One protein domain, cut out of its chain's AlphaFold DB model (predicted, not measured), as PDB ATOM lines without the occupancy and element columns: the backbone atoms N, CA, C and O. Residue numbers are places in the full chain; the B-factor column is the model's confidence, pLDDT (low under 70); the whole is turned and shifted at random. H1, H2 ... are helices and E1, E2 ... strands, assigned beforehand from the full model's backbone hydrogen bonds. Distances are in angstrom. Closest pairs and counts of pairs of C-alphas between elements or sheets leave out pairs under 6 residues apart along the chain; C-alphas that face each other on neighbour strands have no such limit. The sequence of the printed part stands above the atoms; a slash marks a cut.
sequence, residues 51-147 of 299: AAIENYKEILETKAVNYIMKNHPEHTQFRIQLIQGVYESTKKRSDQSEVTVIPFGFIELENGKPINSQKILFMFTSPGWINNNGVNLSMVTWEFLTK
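AT A GLANCE: This is residues 51 to 147 of the 299 residues of an uncharacterized protein of Flavobacteriales bacterium (UniProt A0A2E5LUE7). A strongly twisted sheet of four strands has one long helix, H1, laid across one face, making two layers. Both long links, residues 83 to 100 and 126 to 139, lie beyond the same end of the sheet, and residues 88 to 94 stick out there. The printed part has 97 residues, with one named helix followed by four named strands; the sheet's order is E1, E2, E3, E4, antiparallel throughout, and the class is mixed. The whole is compact, with a radius of gyration of the C-alphas of 14.0 A, yet elongated, spanning 44 by 25 by 25 A.

HOW THE PARTS SIT: H1, residues 51 to 71, is on the sheet of E1, residues 78 to 82, E2, residues 101 to 110, E3, residues 119 to 125, and E4, residues 140 to 146. Its height over the sheet is 8.5 A, and it runs across the strands, at 64 degrees to E2 on the local plane. The closest C-alphas of H1 and E1 are those of Glu 61 and Gln 81, 6.7 A apart. In H1, 16 of 17 O i to N i+4 pairs are within hydrogen-bond range. The strands form a meander, each the antiparallel neighbour of the one before. Within hydrogen-bond range are N 79 and O 107 of E1 and E2, 2.8 A, N 104 and O 121 of E2 and E3, 2.8 A, and N 122 and O 143 of E3 and E4, 2.8 A. The edge strands E1 and E4 are apart.

IN THESE COORDINATES: H1 begins at C-alpha 51 (29.763, 26.830, -56.894) and is 31.0 A long. E1 measures 13.5 A, E2 29.0 A, E3 19.1 A and E4 19.9 A, ending at C-alpha 146 (29.536, 16.372, -26.310).

THE WHOLE: The C-alphas farthest apart, of Ser 94 and Asn 111, are 44.2 A apart. The printed part has no cut. Its long links are E1 to E2 and E3 to E4. The model's pLDDT is under 70 at residues 51 to 55, 84 to 99 and 128 to 135.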
ATOM      1  N   ALA A  51      30.773  27.877 -56.722       38.09
ATOM      2  CA  ALA A  51      29.763  26.830 -56.894       38.09
ATOM      3  C   ALA A  51      30.249  25.418 -56.515       38.09
ATOM      4  O   ALA A  51      29.470  24.597 -56.043       38.09
ATOM      5  N   ALA A  52      31.541  25.120 -56.673       52.47
ATOM      6  CA  ALA A  52      32.059  23.794 -56.354       52.47
ATOM      7  C   ALA A  52      32.296  23.569 -54.854       52.47
ATOM      8  O   ALA A  52      32.442  22.429 -54.418       52.47
ATOM      9  N   ILE A  53      32.363  24.646 -54.066       57.09
ATOM     10  CA  ILE A  53      32.498  24.552 -52.613       57.09
ATOM     11  C   ILE A  53      31.171  24.088 -52.016       57.09
ATOM     12  O   ILE A  53      31.181  23.174 -51.199       57.09
ATOM     13  N   GLU A  54      30.050  24.658 -52.458       64.50
ATOM     14  CA  GLU A  54      28.733  24.345 -51.897       64.50
ATOM     15  C   GLU A  54      28.315  22.900 -52.175       64.50
ATOM     16  O   GLU A  54      28.046  22.158 -51.236       64.50
ATOM     17  N   ASN A  55      28.445  22.442 -53.425       66.62
ATOM     18  CA  ASN A  55      28.182  21.044 -53.784       66.62
ATOM     19  C   ASN A  55      29.008  20.056 -52.940       66.62
ATOM     20  O   ASN A  55      28.552  18.970 -52.596       66.62
ATOM     21  N   TYR A  56      30.249  20.414 -52.606       72.31
ATOM     22  CA  TYR A  56      31.104  19.550 -51.802       72.31
ATOM     23  C   TYR A  56      30.696  19.529 -50.323       72.31
ATOM     24  O   TYR A  56      30.748  18.466 -49.700       72.31
ATOM     25  N   LYS A  57      30.256  20.666 -49.763       75.19
ATOM     26  CA  LYS A  57      29.662  20.696 -48.418       75.19
ATOM     27  C   LYS A  57      28.415  19.821 -48.360       75.19
ATOM     28  O   LYS A  57      28.342  18.965 -47.486       75.19
ATOM     29  N   GLU A  58      27.511  19.963 -49.329       77.19
ATOM     30  CA  GLU A  58      26.281  19.166 -49.414       77.19
ATOM     31  C   GLU A  58      26.579  17.661 -49.460       77.19
ATOM     32  O   GLU A  58      25.938  16.873 -48.761       77.19
ATOM     33  N   ILE A  59      27.595  17.243 -50.229       77.75
ATOM     34  CA  ILE A  59      28.042  15.843 -50.266       77.75
ATOM     35  C   ILE A  59      28.497  15.387 -48.879       77.75
ATOM     36  O   ILE A  59      28.072  14.326 -48.420       77.75
ATOM     37  N   LEU A  60      29.360  16.153 -48.209       82.12
ATOM     38  CA  LEU A  60      29.884  15.784 -46.897       82.12
ATOM     39  C   LEU A  60      28.799  15.742 -45.817       82.12
ATOM     40  O   LEU A  60      28.745  14.779 -45.052       82.12
ATOM     41  N   GLU A  61      27.909  16.730 -45.787       87.38
ATOM     42  CA  GLU A  61      26.766  16.759 -44.871       87.38
ATOM     43  C   GLU A  61      25.839  15.569 -45.127       87.38
ATOM     44  O   GLU A  61      25.476  14.862 -44.190       87.38
ATOM     45  N   THR A  62      25.565  15.238 -46.393       87.19
ATOM     46  CA  THR A  62      24.801  14.034 -46.758       87.19
ATOM     47  C   THR A  62      25.478  12.755 -46.251       87.19
ATOM     48  O   THR A  62      24.808  11.831 -45.781       87.19
ATOM     49  N   LYS A  63      26.813  12.654 -46.322       86.19
ATOM     50  CA  LYS A  63      27.547  11.500 -45.771       86.19
ATOM     51  C   LYS A  63      27.442  11.431 -44.249       86.19
ATOM     52  O   LYS A  63      27.242  10.335 -43.729       86.19
ATOM     53  N   ALA A  64      27.525  12.567 -43.565       90.94
ATOM     54  CA  ALA A  64      27.367  12.635 -42.120       90.94
ATOM     55  C   ALA A  64      25.941  12.247 -41.683       90.94
ATOM     56  O   ALA A  64      25.788  11.412 -40.794       90.94
ATOM     57  N   VAL A  65      24.899  12.733 -42.375       93.38
ATOM     58  CA  VAL A  65      23.502  12.308 -42.155       93.38
ATOM     59  C   VAL A  65      23.360  10.796 -42.314       93.38
ATOM     60  O   VAL A  65      22.831  10.137 -41.427       93.38
ATOM     61  N   ASN A  66      23.882  10.221 -43.402       91.19
ATOM     62  CA  ASN A  66      23.815   8.774 -43.628       91.19
ATOM     63  C   ASN A  66      24.527   7.970 -42.528       91.19
ATOM     64  O   ASN A  66      24.058   6.896 -42.151       91.19
ATOM     65  N   TYR A  67      25.659   8.469 -42.023       92.62
ATOM     66  CA  TYR A  67      26.352   7.851 -40.896       92.62
ATOM     67  C   TYR A  67      25.487   7.873 -39.629       92.62
ATOM     68  O   TYR A  67      25.322   6.824 -39.004       92.62
ATOM     69  N   ILE A  68      24.889   9.021 -39.295       95.00
ATOM     70  CA  ILE A  68      24.005   9.177 -38.131       95.00
ATOM     71  C   ILE A  68      22.787   8.265 -38.264       95.00
ATOM     72  O   ILE A  68      22.550   7.445 -37.390       95.00
ATOM     73  N   MET A  69      22.076   8.299 -39.394       92.88
ATOM     74  CA  MET A  69      20.895   7.455 -39.618       92.88
ATOM     75  C   MET A  69      21.189   5.955 -39.482       92.88
ATOM     76  O   MET A  69      20.319   5.188 -39.081       92.88
ATOM     77  N   LYS A  70      22.404   5.523 -39.843       93.31
ATOM     78  CA  LYS A  70      22.805   4.115 -39.775       93.31
ATOM     79  C   LYS A  70      23.252   3.682 -38.377       93.31
ATOM     80  O   LYS A  70      22.990   2.542 -38.006       93.31
ATOM     81  N   ASN A  71      23.983   4.533 -37.657       95.06
ATOM     82  CA  ASN A  71      24.699   4.140 -36.434       95.06
ATOM     83  C   ASN A  71      24.131   4.769 -35.156       95.06
ATOM     84  O   ASN A  71      24.437   4.281 -34.075       95.06
ATOM     85  N   HIS A  72      23.304   5.805 -35.293       95.19
ATOM     86  CA  HIS A  72      22.709   6.577 -34.204       95.19
ATOM     87  C   HIS A  72      21.194   6.765 -34.407       95.19
ATOM     88  O   HIS A  72      20.713   7.897 -34.536       95.19
ATOM     89  N   PRO A  73      20.414   5.667 -34.507       94.50
ATOM     90  CA  PRO A  73      18.972   5.737 -34.752       94.50
ATOM     91  C   PRO A  73      18.184   6.414 -33.617       94.50
ATOM     92  O   PRO A  73      17.013   6.740 -33.805       94.50
ATOM     93  N   GLU A  74      18.800   6.633 -32.453       95.62
ATOM     94  CA  GLU A  74      18.250   7.418 -31.346       95.62
ATOM     95  C   GLU A  74      18.019   8.898 -31.706       95.62
ATOM     96  O   GLU A  74      17.139   9.539 -31.131       95.62
ATOM     97  N   HIS A  75      18.757   9.434 -32.682       94.44
ATOM     98  CA  HIS A  75      18.645  10.819 -33.139       94.44
ATOM     99  C   HIS A  75      17.563  10.947 -34.219       94.44
ATOM    100  O   HIS A  75      17.790  10.658 -35.395       94.44
ATOM    101  N   THR A  76      16.363  11.385 -33.825       92.94
ATOM    102  CA  THR A  76      15.174  11.388 -34.707       92.94
ATOM    103  C   THR A  76      14.872  12.733 -35.369       92.94
ATOM    104  O   THR A  76      14.269  12.762 -36.442       92.94
ATOM    105  N   GLN A  77      15.299  13.848 -34.772       95.12
ATOM    106  CA  GLN A  77      15.203  15.186 -35.356       95.12
ATOM    107  C   GLN A  77      16.465  15.963 -34.999       95.12
ATOM    108  O   GLN A  77      16.703  16.253 -33.834       95.12
ATOM    109  N   PHE A  78      17.273  16.323 -35.992       95.69
ATOM    110  CA  PHE A  78      18.532  17.018 -35.751       95.69
ATOM    111  C   PHE A  78      18.870  17.986 -36.881       95.69
ATOM    112  O   PHE A  78      18.427  17.845 -38.023       95.69
ATOM    113  N   ARG A  79      19.699  18.975 -36.553       93.75
ATOM    114  CA  ARG A  79      20.415  19.820 -37.502       93.75
ATOM    115  C   ARG A  79      21.867  19.375 -37.526       93.75
ATOM    116  O   ARG A  79      22.494  19.267 -36.474       93.75
ATOM    117  N   ILE A  80      22.406  19.191 -38.724       93.38
ATOM    118  CA  ILE A  80      23.839  19.027 -38.938       93.38
ATOM    119  C   ILE A  80      24.342  20.134 -39.855       93.38
ATOM    120  O   ILE A  80      23.652  20.514 -40.796       93.38
ATOM    121  N   GLN A  81      25.515  20.672 -39.549       89.31
ATOM    122  CA  GLN A  81      26.151  21.701 -40.361       89.31
ATOM    123  C   GLN A  81      27.661  21.535 -40.328       89.31
ATOM    124  O   GLN A  81      28.257  21.277 -39.283       89.31
ATOM    125  N   LEU A  82      28.307  21.732 -41.461       86.06
ATOM    126  CA  LEU A  82      29.755  21.763 -41.529       86.06
ATOM    127  C   LEU A  82      30.306  23.036 -40.867       86.06
ATOM    128  O   LEU A  82      29.904  24.152 -41.207       86.06
ATOM    129  N   ILE A  83      31.250  22.899 -39.932       82.25
ATOM    130  CA  ILE A  83      31.826  24.068 -39.252       82.25
ATOM    131  C   ILE A  83      32.783  24.808 -40.202       82.25
ATOM    132  O   ILE A  83      33.693  24.221 -40.794       82.25
ATOM    133  N   GLN A  84      32.569  26.121 -40.357       64.88
ATOM    134  CA  GLN A  84      33.384  26.993 -41.212       64.88
ATOM    135  C   GLN A  84      34.875  26.963 -40.829       64.88
ATOM    136  O   GLN A  84      35.246  26.706 -39.686       64.88
ATOM    137  N   GLY A  85      35.758  27.243 -41.794       55.44
ATOM    138  CA  GLY A  85      37.210  27.344 -41.583       55.44
ATOM    139  C   GLY A  85      38.032  26.087 -41.894       55.44
ATOM    140  O   GLY A  85      39.249  26.186 -41.986       55.44
ATOM    141  N   VAL A  86      37.392  24.934 -42.127       51.66
ATOM    142  CA  VAL A  86      38.049  23.679 -42.566       51.66
ATOM    143  C   VAL A  86      38.581  23.774 -44.008       51.66
ATOM    144  O   VAL A  86      39.585  23.160 -44.352       51.66
ATOM    145  N   TYR A  87      37.937  24.591 -44.848       48.66
ATOM    146  CA  TYR A  87      38.227  24.719 -46.285       48.66
ATOM    147  C   TYR A  87      39.167  25.866 -46.640       48.66
ATOM    148  O   TYR A  87      39.800  25.862 -47.691       48.66
ATOM    149  N   GLU A  88      39.265  26.878 -45.784       40.53
ATOM    150  CA  GLU A  88      40.086  28.057 -46.077       40.53
ATOM    151  C   GLU A  88      41.580  27.773 -45.870       40.53
ATOM    152  O   GLU A  88      42.428  28.381 -46.525       40.53
ATOM    153  N   SER A  89      41.908  26.786 -45.029       39.94
ATOM    154  CA  SER A  89      43.270  26.295 -44.819       39.94
ATOM    155  C   SER A  89      43.787  25.384 -45.933       39.94
ATOM    156  O   SER A  89      44.991  25.161 -46.010       39.94
ATOM    157  N   THR A  90      42.932  24.888 -46.835       37.44
ATOM    158  CA  THR A  90      43.338  23.997 -47.937       37.44
ATOM    159  C   THR A  90      43.818  24.768 -49.171       37.44
ATOM    160  O   THR A  90      43.578  24.349 -50.307       37.44
ATOM    161  N   LYS A  91      44.508  25.907 -48.992       35.00
ATOM    162  CA  LYS A  91      45.230  26.587 -50.083       35.00
ATOM    163  C   LYS A  91      46.459  25.768 -50.508       35.00
ATOM    164  O   LYS A  91      47.591  26.170 -50.274       35.00
ATOM    165  N   LYS A  92      46.188  24.626 -51.140       38.69
ATOM    166  CA  LYS A  92      46.926  23.912 -52.191       38.69
ATOM    167  C   LYS A  92      46.188  22.595 -52.409       38.69
ATOM    168  O   LYS A  92      46.329  21.624 -51.684       38.69
ATOM    169  N   ARG A  93      45.322  22.612 -53.415       46.19
ATOM    170  CA  ARG A  93      44.412  21.526 -53.783       46.19
ATOM    171  C   ARG A  93      45.113  20.352 -54.498       46.19
ATOM    172  O   ARG A  93      44.437  19.551 -55.126       46.19
ATOM    173  N   SER A  94      46.444  20.270 -54.462       41.19
ATOM    174  CA  SER A  94      47.196  19.139 -55.026       41.19
ATOM    175  C   SER A  94      47.264  17.942 -54.076       41.19
ATOM    176  O   SER A  94      47.444  16.825 -54.543       41.19
ATOM    177  N   ASP A  95      47.048  18.161 -52.775       38.41
ATOM    178  CA  ASP A  95      47.326  17.170 -51.725       38.41
ATOM    179  C   ASP A  95      46.026  16.543 -51.176       38.41
ATOM    180  O   ASP A  95      45.892  16.224 -49.997       38.41
ATOM    181  N   GLN A  96      45.007  16.371 -52.031       46.56
ATOM    182  CA  GLN A  96      43.677  15.858 -51.642       46.56
ATOM    183  C   GLN A  96      43.656  14.359 -51.271       46.56
ATOM    184  O   GLN A  96      42.589  13.786 -51.054       46.56
ATOM    185  N   SER A  97      44.829  13.735 -51.160       47.41
ATOM    186  CA  SER A  97      45.047  12.389 -50.638       47.41
ATOM    187  C   SER A  97      45.486  12.371 -49.171       47.41
ATOM    188  O   SER A  97      45.868  11.307 -48.707       47.41
ATOM    189  N   GLU A  98      45.474  13.491 -48.440       54.91
ATOM    190  CA  GLU A  98      45.939  13.545 -47.045       54.91
ATOM    191  C   GLU A  98      44.830  13.365 -45.990       54.91
ATOM    192  O   GLU A  98      43.665  13.734 -46.181       54.91
ATOM    193  N   VAL A  99      45.234  12.827 -44.831       56.12
ATOM    194  CA  VAL A  99      44.422  12.705 -43.608       56.12
ATOM    195  C   VAL A  99      43.877  14.071 -43.200       56.12
ATOM    196  O   VAL A  99      44.642  15.031 -43.106       56.12
ATOM    197  N   THR A 100      42.579  14.194 -42.917       70.69
ATOM    198  CA  THR A 100      41.944  15.446 -42.461       70.69
ATOM    199  C   THR A 100      40.948  15.183 -41.327       70.69
ATOM    200  O   THR A 100      40.340  14.119 -41.272       70.69
ATOM    201  N   VAL A 101      40.772  16.157 -40.424       80.44
ATOM    202  CA  VAL A 101      39.662  16.186 -39.455       80.44
ATOM    203  C   VAL A 101      38.625  17.191 -39.932       80.44
ATOM    204  O   VAL A 101      38.937  18.372 -40.097       80.44
ATOM    205  N   ILE A 102      37.400  16.726 -40.146       85.31
ATOM    206  CA  ILE A 102      36.289  17.539 -40.634       85.31
ATOM    207  C   ILE A 102      35.192  17.570 -39.553       85.31
ATOM    208  O   ILE A 102      34.494  16.573 -39.375       85.31
ATOM    209  N   PRO A 103      35.065  18.672 -38.790       89.88
ATOM    210  CA  PRO A 103      34.003  18.853 -37.803       89.88
ATOM    211  C   PRO A 103      32.650  19.217 -38.417       89.88
ATOM    212  O   PRO A 103      32.531  20.194 -39.162       89.88
ATOM    213  N   PHE A 104      31.615  18.512 -37.979       93.06
ATOM    214  CA  PHE A 104      30.217  18.875 -38.173       93.06
ATOM    215  C   PHE A 104      29.601  19.251 -36.827       93.06
ATOM    216  O   PHE A 104      29.693  18.495 -35.864       93.06
ATOM    217  N   GLY A 105      28.962  20.413 -36.764       94.56
ATOM    218  CA  GLY A 105      28.112  20.786 -35.646       94.56
ATOM    219  C   GLY A 105      26.797  20.022 -35.718       94.56
ATOM    220  O   GLY A 105      26.162  19.991 -36.771       94.56
ATOM    221  N   PHE A 106      26.396  19.422 -34.605       96.44
ATOM    222  CA  PHE A 106      25.173  18.644 -34.449       96.44
ATOM    223  C   PHE A 106      24.328  19.241 -33.322       96.44
ATOM    224  O   PHE A 106      24.859  19.565 -32.258       96.44
ATOM    225  N   ILE A 107      23.025  19.398 -33.553       95.25
ATOM    226  CA  ILE A 107      22.067  19.919 -32.568       95.25
ATOM    227  C   ILE A 107      20.762  19.135 -32.701       95.25
ATOM    228  O   ILE A 107      20.215  19.054 -33.802       95.25
ATOM    229  N   GLU A 108      20.247  18.596 -31.601       95.06
ATOM    230  CA  GLU A 108      18.920  17.975 -31.550       95.06
ATOM    231  C   GLU A 108      17.819  19.017 -31.724       95.06
ATOM    232  O   GLU A 108      17.967  20.191 -31.355       95.06
ATOM    233  N   LEU A 109      16.691  18.566 -32.259       94.62
ATOM    234  CA  LEU A 109      15.489  19.366 -32.396       94.62
ATOM    235  C   LEU A 109      14.339  18.753 -31.590       94.62
ATOM    236  O   LEU A 109      14.106  17.548 -31.627       94.62
ATOM    237  N   GLU A 110      13.545  19.610 -30.961       93.12
ATOM    238  CA  GLU A 110      12.238  19.266 -30.413       93.12
ATOM    239  C   GLU A 110      11.164  20.037 -31.176       93.12
ATOM    240  O   GLU A 110      11.198  21.266 -31.268       93.12
ATOM    241  N   ASN A 111      10.205  19.317 -31.763       91.62
ATOM    242  CA  ASN A 111       9.145  19.903 -32.591       91.62
ATOM    243  C   ASN A 111       9.700  20.822 -33.701       91.62
ATOM    244  O   ASN A 111       9.180  21.912 -33.950       91.62
ATOM    245  N   GLY A 112      10.796  20.397 -34.342       88.62
ATOM    246  CA  GLY A 112      11.482  21.155 -35.391       88.62
ATOM    247  C   GLY A 112      12.292  22.371 -34.916       88.62
ATOM    248  O   GLY A 112      12.826  23.096 -35.757       88.62
ATOM    249  N   LYS A 113      12.412  22.611 -33.603       90.06
ATOM    250  CA  LYS A 113      13.195  23.718 -33.033       90.06
ATOM    251  C   LYS A 113      14.456  23.205 -32.339       90.06
ATOM    252  O   LYS A 113      14.370  22.202 -31.643       90.06
ATOM    253  N   PRO A 114      15.615  23.867 -32.499       90.25
ATOM    254  CA  PRO A 114      16.843  23.438 -31.841       90.25
ATOM    255  C   PRO A 114      16.720  23.533 -30.324       90.25
ATOM    256  O   PRO A 114      16.109  24.472 -29.817       90.25
ATOM    257  N   ILE A 115      17.342  22.588 -29.623       91.31
ATOM    258  CA  ILE A 115      17.522  22.609 -28.166       91.31
ATOM    259  C   ILE A 115      19.013  22.681 -27.812       91.31
ATOM    260  O   ILE A 115      19.873  22.382 -28.644       91.31
ATOM    261  N   ASN A 116      19.336  23.072 -26.578       89.81
ATOM    262  CA  ASN A 116      20.716  23.185 -26.088       89.81
ATOM    263  C   ASN A 116      21.355  21.793 -25.890       89.81
ATOM    264  O   ASN A 116      21.379  21.250 -24.789       89.81
ATOM    265  N   SER A 117      21.806  21.198 -26.992       92.56
ATOM    266  CA  SER A 117      22.259  19.806 -27.125       92.56
ATOM    267  C   SER A 117      23.480  19.669 -28.047       92.56
ATOM    268  O   SER A 117      23.691  18.625 -28.663       92.56
ATOM    269  N   GLN A 118      24.260  20.742 -28.189       94.25
ATOM    270  CA  GLN A 118      25.366  20.856 -29.135       94.25
ATOM    271  C   GLN A 118      26.349  19.698 -28.950       94.25
ATOM    272  O   GLN A 118      26.851  19.443 -27.852       94.25
ATOM    273  N   LYS A 119      26.653  19.033 -30.062       96.44
ATOM    274  CA  LYS A 119      27.705  18.026 -30.193       96.44
ATOM    275  C   LYS A 119      28.547  18.341 -31.421       96.44
ATOM    276  O   LYS A 119      28.072  18.982 -32.361       96.44
ATOM    277  N   ILE A 120      29.773  17.839 -31.447       95.75
ATOM    278  CA  ILE A 120      30.557  17.733 -32.676       95.75
ATOM    279  C   ILE A 120      30.562  16.293 -33.133       95.75
ATOM    280  O   ILE A 120      30.854  15.395 -32.350       95.75
ATOM    281  N   LEU A 121      30.316  16.096 -34.419       95.69
ATOM    282  CA  LEU A 121      30.684  14.881 -35.120       95.69
ATOM    283  C   LEU A 121      31.976  15.156 -35.890       95.69
ATOM    284  O   LEU A 121      31.984  15.937 -36.843       95.69
ATOM    285  N   PHE A 122      33.079  14.535 -35.488       91.38
ATOM    286  CA  PHE A 122      34.320  14.582 -36.247       91.38
ATOM    287  C   PHE A 122      34.355  13.467 -37.278       91.38
ATOM    288  O   PHE A 122      34.192  12.297 -36.945       91.38
ATOM    289  N   MET A 123      34.643  13.835 -38.522       88.75
ATOM    290  CA  MET A 123      35.009  12.911 -39.583       88.75
ATOM    291  C   MET A 123      36.523  12.935 -39.763       88.75
ATOM    292  O   MET A 123      37.082  13.905 -40.277       88.75
ATOM    293  N   PHE A 124      37.187  11.870 -39.339       83.69
ATOM    294  CA  PHE A 124      38.609  11.656 -39.555       83.69
ATOM    295  C   PHE A 124      38.808  10.848 -40.822       83.69
ATOM    296  O   PHE A 124      38.224   9.776 -40.977       83.69
ATOM    297  N   THR A 125      39.640  11.346 -41.722       78.62
ATOM    298  CA  THR A 125      39.864  10.715 -43.016       78.62
ATOM    299  C   THR A 125      41.271  10.146 -43.102       78.62
ATOM    300  O   THR A 125      42.203  10.750 -42.591       78.62
ATOM    301  N   SER A 126      41.438   8.992 -43.738       75.62
ATOM    302  CA  SER A 126      42.745   8.398 -44.048       75.62
ATOM    303  C   SER A 126      43.198   8.768 -45.466       75.62
ATOM    304  O   SER A 126      42.375   9.223 -46.269       75.62
ATOM    305  N   PRO A 127      44.479   8.578 -45.829       73.88
ATOM    306  CA  PRO A 127      44.928   8.890 -47.175       73.88
ATOM    307  C   PRO A 127      44.133   8.143 -48.250       73.88
ATOM    308  O   PRO A 127      43.830   6.961 -48.104       73.88
ATOM    309  N   GLY A 128      43.778   8.835 -49.336       67.81
ATOM    310  CA  GLY A 128      42.982   8.256 -50.430       67.81
ATOM    311  C   GLY A 128      41.475   8.139 -50.161       67.81
ATOM    312  O   GLY A 128      40.753   7.551 -50.972       67.81
ATOM    313  N   TRP A 129      40.978   8.727 -49.065       68.88
ATOM    314  CA  TRP A 129      39.546   8.786 -48.754       68.88
ATOM    315  C   TRP A 129      38.706   9.492 -49.826       68.88
ATOM    316  O   TRP A 129      37.504   9.259 -49.900       68.88
ATOM    317  N   ILE A 130      39.320  10.327 -50.669       69.56
ATOM    318  CA  ILE A 130      38.729  10.826 -51.912       69.56
ATOM    319  C   ILE A 130      39.494  10.232 -53.083       69.56
ATOM    320  O   ILE A 130      40.722  10.277 -53.128       69.56
ATOM    321  N   ASN A 131      38.753   9.727 -54.060       66.00
ATOM    322  CA  ASN A 131      39.286   9.323 -55.352       66.00
ATOM    323  C   ASN A 131      38.282   9.659 -56.468       66.00
ATOM    324  O   ASN A 131      37.263  10.308 -56.228       66.00
ATOM    325  N   ASN A 132      38.554   9.206 -57.692       59.78
ATOM    326  CA  ASN A 132      37.700   9.461 -58.859       59.78
ATOM    327  C   ASN A 132      36.267   8.904 -58.713       59.78
ATOM    328  O   ASN A 132      35.368   9.354 -59.415       59.78
ATOM    329  N   ASN A 133      36.041   7.969 -57.784       62.75
ATOM    330  CA  ASN A 133      34.723   7.421 -57.445       62.75
ATOM    331  C   ASN A 133      34.046   8.181 -56.282       62.75
ATOM    332  O   ASN A 133      32.967   7.797 -55.831       62.75
ATOM    333  N   GLY A 134      34.671   9.251 -55.783       63.38
ATOM    334  CA  GLY A 134      34.196  10.092 -54.688       63.38
ATOM    335  C   GLY A 134      34.739   9.712 -53.318       63.38
ATOM    336  O   GLY A 134      35.892   9.306 -53.182       63.38
ATOM    337  N   VAL A 135      33.917   9.923 -52.287       68.81
ATOM    338  CA  VAL A 135      34.282   9.698 -50.882       68.81
ATOM    339  C   VAL A 135      34.192   8.209 -50.540       68.81
ATOM    340  O   VAL A 135      33.101   7.633 -50.529       68.81
ATOM    341  N   ASN A 136      35.328   7.605 -50.201       71.88
ATOM    342  CA  ASN A 136      35.427   6.252 -49.682       71.88
ATOM    343  C   ASN A 136      35.220   6.230 -48.159       71.88
ATOM    344  O   ASN A 136      36.146   6.457 -47.381       71.88
ATOM    345  N   LEU A 137      34.002   5.892 -47.729       73.19
ATOM    346  CA  LEU A 137      33.642   5.814 -46.309       73.19
ATOM    347  C   LEU A 137      34.389   4.719 -45.532       73.19
ATOM    348  O   LEU A 137      34.416   4.783 -44.308       73.19
ATOM    349  N   SER A 138      35.007   3.732 -46.195       75.38
ATOM    350  CA  SER A 138      35.834   2.738 -45.492       75.38
ATOM    351  C   SER A 138      37.135   3.335 -44.949       75.38
ATOM    352  O   SER A 138      37.790   2.718 -44.117       75.38
ATOM    353  N   MET A 139      37.522   4.514 -45.442       76.06
ATOM    354  CA  MET A 139      38.713   5.267 -45.043       76.06
ATOM    355  C   MET A 139      38.352   6.429 -44.115       76.06
ATOM    356  O   MET A 139      39.083   7.415 -44.030       76.06
ATOM    357  N   VAL A 140      37.192   6.344 -43.465       83.06
ATOM    358  CA  VAL A 140      36.671   7.381 -42.585       83.06
ATOM    359  C   VAL A 140      36.340   6.782 -41.224       83.06
ATOM    360  O   VAL A 140      35.676   5.751 -41.128       83.06
ATOM    361  N   THR A 141      36.789   7.450 -40.167       87.06
ATOM    362  CA  THR A 141      36.388   7.179 -38.784       87.06
ATOM    363  C   THR A 141      35.588   8.365 -38.265       87.06
ATOM    364  O   THR A 141      35.928   9.513 -38.540       87.06
ATOM    365  N   TRP A 142      34.517   8.080 -37.536       90.38
ATOM    366  CA  TRP A 142      33.602   9.079 -37.005       90.38
ATOM    367  C   TRP A 142      33.629   9.029 -35.485       90.38
ATOM    368  O   TRP A 142      33.594   7.938 -34.924       90.38
ATOM    369  N   GLU A 143      33.677  10.187 -34.838       91.12
ATOM    370  CA  GLU A 143      33.659  10.291 -33.378       91.12
ATOM    371  C   GLU A 143      32.751  11.448 -32.961       91.12
ATOM    372  O   GLU A 143      32.881  12.563 -33.477       91.12
ATOM    373  N   PHE A 144      31.841  11.184 -32.027       93.88
ATOM    374  CA  PHE A 144      31.018  12.212 -31.401       93.88
ATOM    375  C   PHE A 144      31.701  12.750 -30.149       93.88
ATOM    376  O   PHE A 144      32.204  11.975 -29.344       93.88
ATOM    377  N   LEU A 145      31.661  14.069 -29.967       95.56
ATOM    378  CA  LEU A 145      31.988  14.719 -28.704       95.56
ATOM    379  C   LEU A 145      30.831  15.617 -28.274       95.56
ATOM    380  O   LEU A 145      30.365  16.478 -29.025       95.56
ATOM    381  N   THR A 146      30.393  15.437 -27.038       96.00
ATOM    382  CA  THR A 146      29.536  16.372 -26.310       96.00
ATOM    383  C   THR A 146      30.291  17.653 -25.955       96.00
ATOM    384  O   THR A 146      31.513  17.749 -26.090       96.00
ATOM    385  N   LYS A 147      29.558  18.662 -25.476       94.81
ATOM    386  CA  LYS A 147      30.146  19.907 -24.962       94.81
ATOM    387  C   LYS A 147      31.144  19.663 -23.837       94.81
ATOM    388  O   LYS A 147      32.236  20.227 -23.873       94.81
TER     389      LYS A 147